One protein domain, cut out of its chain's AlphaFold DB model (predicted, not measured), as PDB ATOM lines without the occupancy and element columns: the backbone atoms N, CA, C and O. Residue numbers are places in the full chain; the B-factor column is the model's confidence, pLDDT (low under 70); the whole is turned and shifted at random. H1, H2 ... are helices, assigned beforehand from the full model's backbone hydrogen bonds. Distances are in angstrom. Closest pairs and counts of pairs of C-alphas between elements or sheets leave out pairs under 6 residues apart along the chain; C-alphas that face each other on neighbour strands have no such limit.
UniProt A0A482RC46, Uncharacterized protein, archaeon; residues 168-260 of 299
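What this domain is: This is residues 168 to 260 of the 299 residues of an uncharacterized protein of archaeon (UniProt A0A482RC46). A long helix, H1, leads to a loose head of three shorter helices, H2, H3 and H4, and H4 folds back to pack on residues 180 to 188 of H1. From H4 the chain runs back toward the H1 end of the model and into H5, where residues 248 to 260 stick out as a free arm that adds to the length. The printed part has 93 residues with five named helices, H1 to H5 in chain order, and no named strand; the class is all helix. It is only just extended, close to loose, with a radius of gyration of the C-alphas of 18.7 A, and spans 65 by 27 by 20 A.

Where its parts are: Find C-alpha 168 at (179.281, 208.556, 116.356); from there H1, residues 168 to 190, runs 32.7 A to C-alpha 190 at (186.226, 177.799, 107.514). Next come H2, residues 192 to 205, 20.1 A long; H3, residues 210 to 220; and H4, residues 224 to 234. H5, residues 245 to 259, runs 20.8 A to C-alpha 259 at (175.189, 225.202, 97.389).

How they stand to each other: Look first at Ala 185 and Val 228, the closest C-alphas of H1 and H4, 6.0 A apart: the helices touch at a steep tilt of 55 degrees, opposite ways. H2 and H3 touch at Ile 200 and Ala 213, their closest C-alphas, 5.5 A apart. H2 is close to but not clearly touching H1 and H4. H5 is apart from the other helices. Every O i to N i+4 pair is within hydrogen-bond range in H1, H2, H3 and H5; in H4, 6 of 7 are.

The domain as a whole: The farthest C-alphas, of Asp 211 and Tyr 260, are 65.7 A apart. The printed part has no cut and no long link. Look at residues 242 to 260 for pLDDT under 70.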
ATOM      1  N   VAL A 168     178.203 209.455 115.917       87.00
ATOM      2  CA  VAL A 168     179.281 208.556 116.356       87.00
ATOM      3  C   VAL A 168     178.704 207.212 116.794       87.00
ATOM      4  O   VAL A 168     179.221 206.180 116.370       87.00
ATOM      5  N   ARG A 169     177.600 207.211 117.552       81.50
ATOM      6  CA  ARG A 169     176.898 205.986 117.964       81.50
ATOM      7  C   ARG A 169     176.434 205.152 116.766       81.50
ATOM      8  O   ARG A 169     176.675 203.951 116.731       81.50
ATOM      9  N   PHE A 170     175.811 205.763 115.760       81.94
ATOM     10  CA  PHE A 170     175.378 205.026 114.569       81.94
ATOM     11  C   PHE A 170     176.556 204.478 113.769       81.94
ATOM     12  O   PHE A 170     176.495 203.350 113.285       81.94
ATOM     13  N   LYS A 171     177.642 205.248 113.644       84.50
ATOM     14  CA  LYS A 171     178.850 204.805 112.942       84.50
ATOM     15  C   LYS A 171     179.492 203.601 113.636       84.50
ATOM     16  O   LYS A 171     179.915 202.673 112.950       84.50
ATOM     17  N   THR A 172     179.560 203.600 114.968       87.62
ATOM     18  CA  THR A 172     180.132 202.480 115.728       87.62
ATOM     19  C   THR A 172     179.235 201.248 115.679       87.62
ATOM     20  O   THR A 172     179.740 200.169 115.385       87.62
ATOM     21  N   GLU A 173     177.920 201.390 115.871       84.25
ATOM     22  CA  GLU A 173     176.963 200.276 115.755       84.25
ATOM     23  C   GLU A 173     176.983 199.658 114.353       84.25
ATOM     24  O   GLU A 173     177.016 198.436 114.212       84.25
ATOM     25  N   TYR A 174     177.042 200.497 113.315       86.00
ATOM     26  CA  TYR A 174     177.204 200.050 111.936       86.00
ATOM     27  C   TYR A 174     178.509 199.262 111.771       86.00
ATOM     28  O   TYR A 174     178.484 198.116 111.331       86.00
ATOM     29  N   ALA A 175     179.651 199.831 112.166       87.94
ATOM     30  CA  ALA A 175     180.944 199.166 112.024       87.94
ATOM     31  C   ALA A 175     180.998 197.820 112.769       87.94
ATOM     32  O   ALA A 175     181.496 196.841 112.219       87.94
ATOM     33  N   ILE A 176     180.440 197.752 113.983       88.75
ATOM     34  CA  ILE A 176     180.359 196.519 114.773       88.75
ATOM     35  C   ILE A 176     179.497 195.478 114.055       88.75
ATOM     36  O   ILE A 176     179.940 194.344 113.902       88.75
ATOM     37  N   PHE A 177     178.316 195.859 113.558       89.94
ATOM     38  CA  PHE A 177     177.417 194.936 112.864       89.94
ATOM     39  C   PHE A 177     178.075 194.295 111.635       89.94
ATOM     40  O   PHE A 177     178.013 193.079 111.463       89.94
ATOM     41  N   TYR A 178     178.727 195.093 110.782       90.31
ATOM     42  CA  TYR A 178     179.370 194.570 109.571       90.31
ATOM     43  C   TYR A 178     180.638 193.777 109.872       90.31
ATOM     44  O   TYR A 178     180.889 192.776 109.203       90.31
ATOM     45  N   ARG A 179     181.410 194.184 110.885       93.56
ATOM     46  CA  ARG A 179     182.562 193.409 111.352       93.56
ATOM     47  C   ARG A 179     182.122 192.033 111.844       93.56
ATOM     48  O   ARG A 179     182.740 191.040 111.479       93.56
ATOM     49  N   GLU A 180     181.047 191.976 112.623       93.19
ATOM     50  CA  GLU A 180     180.567 190.712 113.170       93.19
ATOM     51  C   GLU A 180     179.950 189.818 112.099       93.19
ATOM     52  O   GLU A 180     180.241 188.631 112.046       93.19
ATOM     53  N   ARG A 181     179.196 190.402 111.162       93.00
ATOM     54  CA  ARG A 181     178.678 189.663 110.007       93.00
ATOM     55  C   ARG A 181     179.803 189.067 109.155       93.00
ATOM     56  O   ARG A 181     179.651 187.962 108.646       93.00
ATOM     57  N   ALA A 182     180.908 189.791 108.978       93.62
ATOM     58  CA  ALA A 182     182.074 189.288 108.253       93.62
ATOM     59  C   ALA A 182     182.799 188.176 109.029       93.62
ATOM     60  O   ALA A 182     183.231 187.203 108.415       93.62
ATOM     61  N   ARG A 183     182.890 188.295 110.362       93.88
ATOM     62  CA  ARG A 183     183.425 187.244 111.243       93.88
ATOM     63  C   ARG A 183     182.611 185.959 111.111       93.88
ATOM     64  O   ARG A 183     183.178 184.915 110.827       93.88
ATOM     65  N   GLU A 184     181.294 186.072 111.217       94.12
ATOM     66  CA  GLU A 184     180.356 184.954 111.128       94.12
ATOM     67  C   GLU A 184     180.393 184.261 109.756       94.12
ATOM     68  O   GLU A 184     180.387 183.036 109.652       94.12
ATOM     69  N   ALA A 185     180.486 185.046 108.677       93.75
ATOM     70  CA  ALA A 185     180.636 184.507 107.327       93.75
ATOM     71  C   ALA A 185     181.943 183.715 107.174       93.75
ATOM     72  O   ALA A 185     181.940 182.616 106.624       93.75
ATOM     73  N   TRP A 186     183.045 184.242 107.714       94.06
ATOM     74  CA  TRP A 186     184.331 183.550 107.708       94.06
ATOM     75  C   TRP A 186     184.311 182.268 108.559       94.06
ATOM     76  O   TRP A 186     184.847 181.244 108.136       94.06
ATOM     77  N   GLU A 187     183.659 182.289 109.728       91.62
ATOM     78  CA  GLU A 187     183.504 181.115 110.600       91.62
ATOM     79  C   GLU A 187     182.693 180.007 109.907       91.62
ATOM     80  O   GLU A 187     183.102 178.841 109.918       91.62
ATOM     81  N   LEU A 188     181.627 180.368 109.186       92.06
ATOM     82  CA  LEU A 188     180.835 179.417 108.403       92.06
ATOM     83  C   LEU A 188     181.619 178.808 107.229       92.06
ATOM     84  O   LEU A 188     181.463 177.619 106.943       92.06
ATOM     85  N   GLU A 189     182.453 179.596 106.548       92.38
ATOM     86  CA  GLU A 189     183.287 179.126 105.432       92.38
ATOM     87  C   GLU A 189     184.414 178.198 105.902       92.38
ATOM     88  O   GLU A 189     184.680 177.171 105.272       92.38
ATOM     89  N   ASN A 190     185.064 178.532 107.020       93.38
ATOM     90  CA  ASN A 190     186.226 177.799 107.514       93.38
ATOM     91  C   ASN A 190     185.850 176.596 108.403       93.38
ATOM     92  O   ASN A 190     186.555 175.585 108.398       93.38
ATOM     93  N   TYR A 191     184.747 176.669 109.158       92.75
ATOM     94  CA  TYR A 191     184.324 175.609 110.081       92.75
ATOM     95  C   TYR A 191     182.798 175.353 110.102       92.75
ATOM     96  O   TYR A 191     182.150 175.404 111.151       92.75
ATOM     97  N   PRO A 192     182.202 174.919 108.973       90.44
ATOM     98  CA  PRO A 192     180.749 174.729 108.848       90.44
ATOM     99  C   PRO A 192     180.175 173.618 109.742       90.44
ATOM    100  O   PRO A 192     178.964 173.527 109.951       90.44
ATOM    101  N   ALA A 193     181.010 172.691 110.220       90.50
ATOM    102  CA  ALA A 193     180.571 171.647 111.140       90.50
ATOM    103  C   ALA A 193     180.288 172.206 112.543       90.50
ATOM    104  O   ALA A 193     179.299 171.793 113.150       90.50
ATOM    105  N   GLY A 194     181.109 173.152 113.013       90.25
ATOM    106  CA  GLY A 194     180.929 173.812 114.306       90.25
ATOM    107  C   GLY A 194     179.705 174.706 114.319       90.25
ATOM    108  O   GLY A 194     178.813 174.475 115.124       90.25
ATOM    109  N   GLU A 195     179.598 175.615 113.349       92.00
ATOM    110  CA  GLU A 195     178.487 176.579 113.275       92.00
ATOM    111  C   GLU A 195     177.109 175.903 113.215       92.00
ATOM    112  O   GLU A 195     176.136 176.332 113.839       92.00
ATOM    113  N   ARG A 196     177.006 174.764 112.515       91.62
ATOM    114  CA  ARG A 196     175.772 173.961 112.528       91.62
ATOM    115  C   ARG A 196     175.494 173.350 113.899       91.62
ATOM    116  O   ARG A 196     174.334 173.288 114.296       91.62
ATOM    117  N   GLY A 197     176.528 172.880 114.594       91.06
ATOM    118  CA  GLY A 197     176.416 172.349 115.952       91.06
ATOM    119  C   GLY A 197     175.923 173.407 116.936       91.06
ATOM    120  O   GLY A 197     174.974 173.149 117.674       91.06
ATOM    121  N   GLU A 198     176.485 174.613 116.870       90.50
ATOM    122  CA  GLU A 198     176.076 175.743 117.708       90.50
ATOM    123  C   GLU A 198     174.607 176.121 117.474       90.50
ATOM    124  O   GLU A 198     173.838 176.261 118.428       90.50
ATOM    125  N   MET A 199     174.167 176.163 116.212       90.88
ATOM    126  CA  MET A 199     172.764 176.425 115.881       90.88
ATOM    127  C   MET A 199     171.815 175.325 116.393       90.88
ATOM    128  O   MET A 199     170.714 175.621 116.861       90.88
ATOM    129  N   ILE A 200     172.216 174.049 116.333       92.25
ATOM    130  CA  ILE A 200     171.415 172.936 116.877       92.25
ATOM    131  C   ILE A 200     171.269 173.078 118.392       92.25
ATOM    132  O   ILE A 200     170.162 172.944 118.914       92.25
ATOM    133  N   GLU A 201     172.358 173.383 119.101       90.44
ATOM    134  CA  GLU A 201     172.313 173.622 120.545       90.44
ATOM    135  C   GLU A 201     171.403 174.800 120.900       90.44
ATOM    136  O   GLU A 201     170.673 174.740 121.892       90.44
ATOM    137  N   LEU A 202     171.412 175.855 120.086       89.88
ATOM    138  CA  LEU A 202     170.558 177.022 120.275       89.88
ATOM    139  C   LEU A 202     169.074 176.665 120.095       89.88
ATOM    140  O   LEU A 202     168.260 176.988 120.959       89.88
ATOM    141  N   TYR A 203     168.722 175.886 119.067       90.19
ATOM    142  CA  TYR A 203     167.359 175.366 118.902       90.19
ATOM    143  C   TYR A 203     166.936 174.400 120.014       90.19
ATOM    144  O   TYR A 203     165.787 174.431 120.457       90.19
ATOM    145  N   MET A 204     167.848 173.571 120.520       90.69
ATOM    146  CA  MET A 204     167.560 172.712 121.670       90.69
ATOM    147  C   MET A 204     167.298 173.532 122.938       90.69
ATOM    148  O   MET A 204     166.378 173.214 123.692       90.69
ATOM    149  N   LYS A 205     168.040 174.628 123.152       88.12
ATOM    150  CA  LYS A 205     167.767 175.595 124.232       88.12
ATOM    151  C   LYS A 205     166.404 176.277 124.061       88.12
ATOM    152  O   LYS A 205     165.776 176.612 125.060       88.12
ATOM    153  N   CYS A 206     165.901 176.388 122.828       84.38
ATOM    154  CA  CYS A 206     164.528 176.816 122.538       84.38
ATOM    155  C   CYS A 206     163.441 175.785 122.848       84.38
ATOM    156  O   CYS A 206     162.263 176.093 122.678       84.38
ATOM    157  N   GLY A 207     163.800 174.574 123.279       88.81
ATOM    158  CA  GLY A 207     162.845 173.494 123.525       88.81
ATOM    159  C   GLY A 207     162.470 172.693 122.276       88.81
ATOM    160  O   GLY A 207     161.515 171.920 122.324       88.81
ATOM    161  N   VAL A 208     163.204 172.844 121.167       90.12
ATOM    162  CA  VAL A 208     163.041 171.988 119.982       90.12
ATOM    163  C   VAL A 208     163.696 170.630 120.250       90.12
ATOM    164  O   VAL A 208     164.804 170.558 120.788       90.12
ATOM    165  N   ALA A 209     163.023 169.538 119.875       93.69
ATOM    166  CA  ALA A 209     163.597 168.201 119.972       93.69
ATOM    167  C   ALA A 209     164.864 168.095 119.109       93.69
ATOM    168  O   ALA A 209     164.950 168.678 118.028       93.69
ATOM    169  N   ARG A 210     165.860 167.336 119.579       91.38
ATOM    170  CA  ARG A 210     167.175 167.247 118.924       91.38
ATOM    171  C   ARG A 210     167.074 166.838 117.451       91.38
ATOM    172  O   ARG A 210     167.712 167.464 116.610       91.38
ATOM    173  N   ASP A 211     166.264 165.829 117.144       92.81
ATOM    174  CA  ASP A 211     166.121 165.308 115.780       92.81
ATOM    175  C   ASP A 211     165.507 166.354 114.831       92.81
ATOM    176  O   ASP A 211     166.002 166.556 113.719       92.81
ATOM    177  N   ASP A 212     164.506 167.099 115.308       93.12
ATOM    178  CA  ASP A 212     163.868 168.187 114.559       93.12
ATOM    179  C   ASP A 212     164.819 169.376 114.362       93.12
ATOM    180  O   ASP A 212     164.891 169.949 113.272       93.12
ATOM    181  N   ALA A 213     165.610 169.718 115.385       92.69
ATOM    182  CA  ALA A 213     166.628 170.764 115.302       92.69
ATOM    183  C   ALA A 213     167.705 170.418 114.261       92.69
ATOM    184  O   ALA A 213     168.072 171.261 113.438       92.69
ATOM    185  N   HIS A 214     168.164 169.162 114.232       93.38
ATOM    186  CA  HIS A 214     169.093 168.675 113.211       93.38
ATOM    187  C   HIS A 214     168.502 168.794 111.799       93.38
ATOM    188  O   HIS A 214     169.180 169.285 110.893       93.38
ATOM    189  N   ALA A 215     167.246 168.382 111.598       93.69
ATOM    190  CA  ALA A 215     166.581 168.457 110.297       93.69
ATOM    191  C   ALA A 215     166.377 169.909 109.817       93.69
ATOM    192  O   ALA A 215     166.602 170.221 108.638       93.69
ATOM    193  N   ALA A 216     166.002 170.810 110.730       91.69
ATOM    194  CA  ALA A 216     165.838 172.232 110.449       91.69
ATOM    195  C   ALA A 216     167.172 172.878 110.044       91.69
ATOM    196  O   ALA A 216     167.278 173.450 108.957       91.69
ATOM    197  N   VAL A 217     168.220 172.715 110.857       92.50
ATOM    198  CA  VAL A 217     169.549 173.285 110.582       92.50
ATOM    199  C   VAL A 217     170.147 172.719 109.297       92.50
ATOM    200  O   VAL A 217     170.697 173.477 108.499       92.50
ATOM    201  N   ALA A 218     169.984 171.421 109.025       91.44
ATOM    202  CA  ALA A 218     170.439 170.817 107.771       91.44
ATOM    203  C   ALA A 218     169.750 171.426 106.534       91.44
ATOM    204  O   ALA A 218     170.365 171.549 105.472       91.44
ATOM    205  N   SER A 219     168.484 171.826 106.665       92.00
ATOM    206  CA  SER A 219     167.740 172.495 105.593       92.00
ATOM    207  C   SER A 219     168.183 173.947 105.406       92.00
ATOM    208  O   SER A 219     168.306 174.402 104.268       92.00
ATOM    209  N   LEU A 220     168.469 174.652 106.504       89.38
ATOM    210  CA  LEU A 220     168.905 176.051 106.508       89.38
ATOM    211  C   LEU A 220     170.352 176.235 106.045       89.38
ATOM    212  O   LEU A 220     170.644 177.191 105.331       89.38
ATOM    213  N   ALA A 221     171.237 175.291 106.369       89.12
ATOM    214  CA  ALA A 221     172.648 175.318 105.983       89.12
ATOM    215  C   ALA A 221     172.880 175.315 104.459       89.12
ATOM    216  O   ALA A 221     173.987 175.587 104.006       89.12
ATOM    217  N   LYS A 222     171.848 175.025 103.654       90.69
ATOM    218  CA  LYS A 222     171.891 175.143 102.186       90.69
ATOM    219  C   LYS A 222     171.978 176.597 101.707       90.69
ATOM    220  O   LYS A 222     172.380 176.830 100.572       90.69
ATOM    221  N   TYR A 223     171.587 177.557 102.547       92.81
ATOM    222  CA  TYR A 223     171.525 178.979 102.225       92.81
ATOM    223  C   TYR A 223     172.485 179.756 103.134       92.81
ATOM    224  O   TYR A 223     172.073 180.260 104.176       92.81
ATOM    225  N   SER A 224     173.759 179.858 102.749       88.69
ATOM    226  CA  SER A 224     174.825 180.469 103.565       88.69
ATOM    227  C   SER A 224     174.504 181.899 104.016       88.69
ATOM    228  O   SER A 224     174.542 182.188 105.207       88.69
ATOM    229  N   ASP A 225     174.093 182.777 103.101       90.25
ATOM    230  CA  ASP A 225     173.786 184.181 103.422       90.25
ATOM    231  C   ASP A 225     172.619 184.332 104.406       90.25
ATOM    232  O   ASP A 225     172.608 185.219 105.273       90.25
ATOM    233  N   PHE A 226     171.616 183.464 104.265       90.75
ATOM    234  CA  PHE A 226     170.484 183.413 105.179       90.75
ATOM    235  C   PHE A 226     170.915 182.852 106.534       90.75
ATOM    236  O   PHE A 226     170.532 183.405 107.560       90.75
ATOM    237  N   PHE A 227     171.747 181.810 106.539       92.81
ATOM    238  CA  PHE A 227     172.273 181.187 107.748       92.81
ATOM    239  C   PHE A 227     173.098 182.175 108.582       92.81
ATOM    240  O   PHE A 227     172.820 182.336 109.766       92.81
ATOM    241  N   VAL A 228     174.003 182.937 107.958       92.56
ATOM    242  CA  VAL A 228     174.751 184.019 108.626       92.56
ATOM    243  C   VAL A 228     173.799 185.078 109.182       92.56
ATOM    244  O   VAL A 228     173.937 185.527 110.315       92.56
ATOM    245  N   SER A 229     172.785 185.476 108.410       90.88
ATOM    246  CA  SER A 229     171.804 186.465 108.880       90.88
ATOM    247  C   SER A 229     170.955 185.941 110.045       90.88
ATOM    248  O   SER A 229     170.539 186.724 110.897       90.88
ATOM    249  N   LEU A 230     170.711 184.631 110.097       90.19
ATOM    250  CA  LEU A 230     170.026 183.965 111.197       90.19
ATOM    251  C   LEU A 230     170.914 183.895 112.445       90.19
ATOM    252  O   LEU A 230     170.424 184.235 113.518       90.19
ATOM    253  N   MET A 231     172.198 183.545 112.307       89.81
ATOM    254  CA  MET A 231     173.175 183.555 113.409       89.81
ATOM    255  C   MET A 231     173.325 184.952 114.017       89.81
ATOM    256  O   MET A 231     173.209 185.118 115.230       89.81
ATOM    257  N   MET A 232     173.408 185.992 113.180       90.81
ATOM    258  CA  MET A 232     173.428 187.390 113.639       90.81
ATOM    259  C   MET A 232     172.249 187.742 114.562       90.81
ATOM    260  O   MET A 232     172.408 188.542 115.482       90.81
ATOM    261  N   VAL A 233     171.073 187.149 114.342       89.19
ATOM    262  CA  VAL A 233     169.875 187.406 115.155       89.19
ATOM    263  C   VAL A 233     169.771 186.455 116.348       89.19
ATOM    264  O   VAL A 233     169.442 186.909 117.440       89.19
ATOM    265  N   GLN A 234     170.002 185.158 116.146       85.50
ATOM    266  CA  GLN A 234     169.764 184.117 117.151       85.50
ATOM    267  C   GLN A 234     170.912 183.989 118.148       85.50
ATOM    268  O   GLN A 234     170.666 183.900 119.348       85.50
ATOM    269  N   GLU A 235     172.157 184.014 117.674       86.31
ATOM    270  CA  GLU A 235     173.333 183.930 118.539       86.31
ATOM    271  C   GLU A 235     173.669 185.300 119.133       86.31
ATOM    272  O   GLU A 235     173.811 185.451 120.346       86.31
ATOM    273  N   LEU A 236     173.773 186.316 118.273       85.56
ATOM    274  CA  LEU A 236     174.317 187.619 118.654       85.56
ATOM    275  C   LEU A 236     173.245 188.638 119.067       85.56
ATOM    276  O   LEU A 236     173.572 189.688 119.621       85.56
ATOM    277  N   GLY A 237     171.964 188.373 118.792       84.88
ATOM    278  CA  GLY A 237     170.870 189.302 119.106       84.88
ATOM    279  C   GLY A 237     170.916 190.614 118.312       84.88
ATOM    280  O   GLY A 237     170.230 191.577 118.664       84.88
ATOM    281  N   MET A 238     171.717 190.682 117.246       82.81
ATOM    282  CA  MET A 238     171.951 191.893 116.469       82.81
ATOM    283  C   MET A 238     171.023 191.971 115.259       82.81
ATOM    284  O   MET A 238     170.879 191.040 114.470       82.81
ATOM    285  N   ARG A 239     170.403 193.138 115.075       80.81
ATOM    286  CA  ARG A 239     169.567 193.438 113.906       80.81
ATOM    287  C   ARG A 239     170.295 194.370 112.959       80.81
ATOM    288  O   ARG A 239     171.143 195.151 113.379       80.81
ATOM    289  N   ALA A 240     169.898 194.322 111.692       73.75
ATOM    290  CA  ALA A 240     170.387 195.258 110.696       73.75
ATOM    291  C   ALA A 240     170.159 196.701 111.167       73.75
ATOM    292  O   ALA A 240     169.023 197.116 111.426       73.75
ATOM    293  N   VAL A 241     171.254 197.454 111.271       70.38
ATOM    294  CA  VAL A 241     171.224 198.873 111.617       70.38
ATOM    295  C   VAL A 241     170.513 199.613 110.486       70.38
ATOM    296  O   VAL A 241     171.024 199.704 109.369       70.38
ATOM    297  N   ARG A 242     169.312 200.128 110.760       61.28
ATOM    298  CA  ARG A 242     168.596 201.004 109.831       61.28
ATOM    299  C   ARG A 242     169.046 202.435 110.070       61.28
ATOM    300  O   ARG A 242     168.806 202.995 111.136       61.28
ATOM    301  N   LEU A 243     169.697 203.018 109.068       57.81
ATOM    302  CA  LEU A 243     170.041 204.431 109.096       57.81
ATOM    303  C   LEU A 243     168.740 205.243 109.059       57.81
ATOM    304  O   LEU A 243     167.976 205.159 108.096       57.81
ATOM    305  N   PHE A 244     168.466 205.994 110.120       53.38
ATOM    306  CA  PHE A 244     167.281 206.839 110.179       53.38
ATOM    307  C   PHE A 244     167.359 207.965 109.124       53.38
ATOM    308  O   PHE A 244     168.435 208.536 108.912       53.38
ATOM    309  N   PRO A 245     166.230 208.369 108.507       44.72
ATOM    310  CA  PRO A 245     166.172 209.485 107.556       44.72
ATOM    311  C   PRO A 245     166.631 210.838 108.125       44.72
ATOM    312  O   PRO A 245     166.853 211.772 107.365       44.72
ATOM    313  N   THR A 246     166.790 210.981 109.442       49.25
ATOM    314  CA  THR A 246     167.285 212.214 110.074       49.25
ATOM    315  C   THR A 246     168.777 212.443 109.819       49.25
ATOM    316  O   THR A 246     169.179 213.582 109.598       49.25
ATOM    317  N   ALA A 247     169.586 211.383 109.722       44.03
ATOM    318  CA  ALA A 247     170.972 211.490 109.258       44.03
ATOM    319  C   ALA A 247     171.036 211.858 107.763       44.03
ATOM    320  O   ALA A 247     171.894 212.633 107.347       44.03
ATOM    321  N   VAL A 248     170.075 211.378 106.964       43.75
ATOM    322  CA  VAL A 248     169.895 211.807 105.566       43.75
ATOM    323  C   VAL A 248     169.464 213.273 105.507       43.75
ATOM    324  O   VAL A 248     169.972 214.009 104.675       43.75
ATOM    325  N   CYS A 249     168.606 213.734 106.421       42.06
ATOM    326  CA  CYS A 249     168.224 215.141 106.543       42.06
ATOM    327  C   CYS A 249     169.439 216.033 106.852       42.06
ATOM    328  O   CYS A 249     169.586 217.085 106.240       42.06
ATOM    329  N   TRP A 250     170.362 215.581 107.709       44.81
ATOM    330  CA  TRP A 250     171.623 216.282 107.982       44.81
ATOM    331  C   TRP A 250     172.584 216.292 106.779       44.81
ATOM    332  O   TRP A 250     173.106 217.344 106.425       44.81
ATOM    333  N   VAL A 251     172.777 215.161 106.089       47.56
ATOM    334  CA  VAL A 251     173.625 215.089 104.877       47.56
ATOM    335  C   VAL A 251     173.023 215.897 103.716       47.56
ATOM    336  O   VAL A 251     173.747 216.550 102.965       47.56
ATOM    337  N   LEU A 252     171.695 215.909 103.583       47.50
ATOM    338  CA  LEU A 252     170.983 216.763 102.632       47.50
ATOM    339  C   LEU A 252     171.075 218.241 103.029       47.50
ATOM    340  O   LEU A 252     171.260 219.076 102.146       47.50
ATOM    341  N   MET A 253     171.031 218.575 104.324       49.22
ATOM    342  CA  MET A 253     171.290 219.939 104.797       49.22
ATOM    343  C   MET A 253     172.732 220.375 104.528       49.22
ATOM    344  O   MET A 253     172.922 221.501 104.088       49.22
ATOM    345  N   GLN A 254     173.737 219.508 104.694       45.41
ATOM    346  CA  GLN A 254     175.127 219.832 104.342       45.41
ATOM    347  C   GLN A 254     175.308 220.094 102.840       45.41
ATOM    348  O   GLN A 254     176.051 220.998 102.469       45.41
ATOM    349  N   ARG A 255     174.592 219.367 101.973       40.59
ATOM    350  CA  ARG A 255     174.552 219.684 100.533       40.59
ATOM    351  C   ARG A 255     173.863 221.015 100.244       40.59
ATOM    352  O   ARG A 255     174.379 221.783  99.445       40.59
ATOM    353  N   CYS A 256     172.762 221.318 100.930       39.38
ATOM    354  CA  CYS A 256     172.081 222.601 100.763       39.38
ATOM    355  C   CYS A 256     172.967 223.765 101.237       39.38
ATOM    356  O   CYS A 256     173.125 224.734 100.510       39.38
ATOM    357  N   VAL A 257     173.606 223.667 102.407       44.44
ATOM    358  CA  VAL A 257     174.496 224.718 102.937       44.44
ATOM    359  C   VAL A 257     175.735 224.918 102.053       44.44
ATOM    360  O   VAL A 257     176.213 226.040 101.938       44.44
ATOM    361  N   GLY A 258     176.218 223.869 101.376       36.75
ATOM    362  CA  GLY A 258     177.306 223.976 100.398       36.75
ATOM    363  C   GLY A 258     176.924 224.677  99.086       36.75
ATOM    364  O   GLY A 258     177.770 225.334  98.494       36.75
ATOM    365  N   GLU A 259     175.667 224.580  98.641       40.97
ATOM    366  CA  GLU A 259     175.189 225.202  97.389       40.97
ATOM    367  C   GLU A 259     174.636 226.629  97.576       40.97
ATOM    368  O   GLU A 259     174.594 227.401  96.619       40.97
ATOM    369  N   TYR A 260     174.290 227.041  98.803       37.28
ATOM    370  CA  TYR A 260     173.883 228.429  99.100       37.28
ATOM    371  C   TYR A 260     175.030 229.452  98.996       37.28
ATOM    372  O   TYR A 260     174.779 230.653  99.070       37.28
TER     373      TYR A 260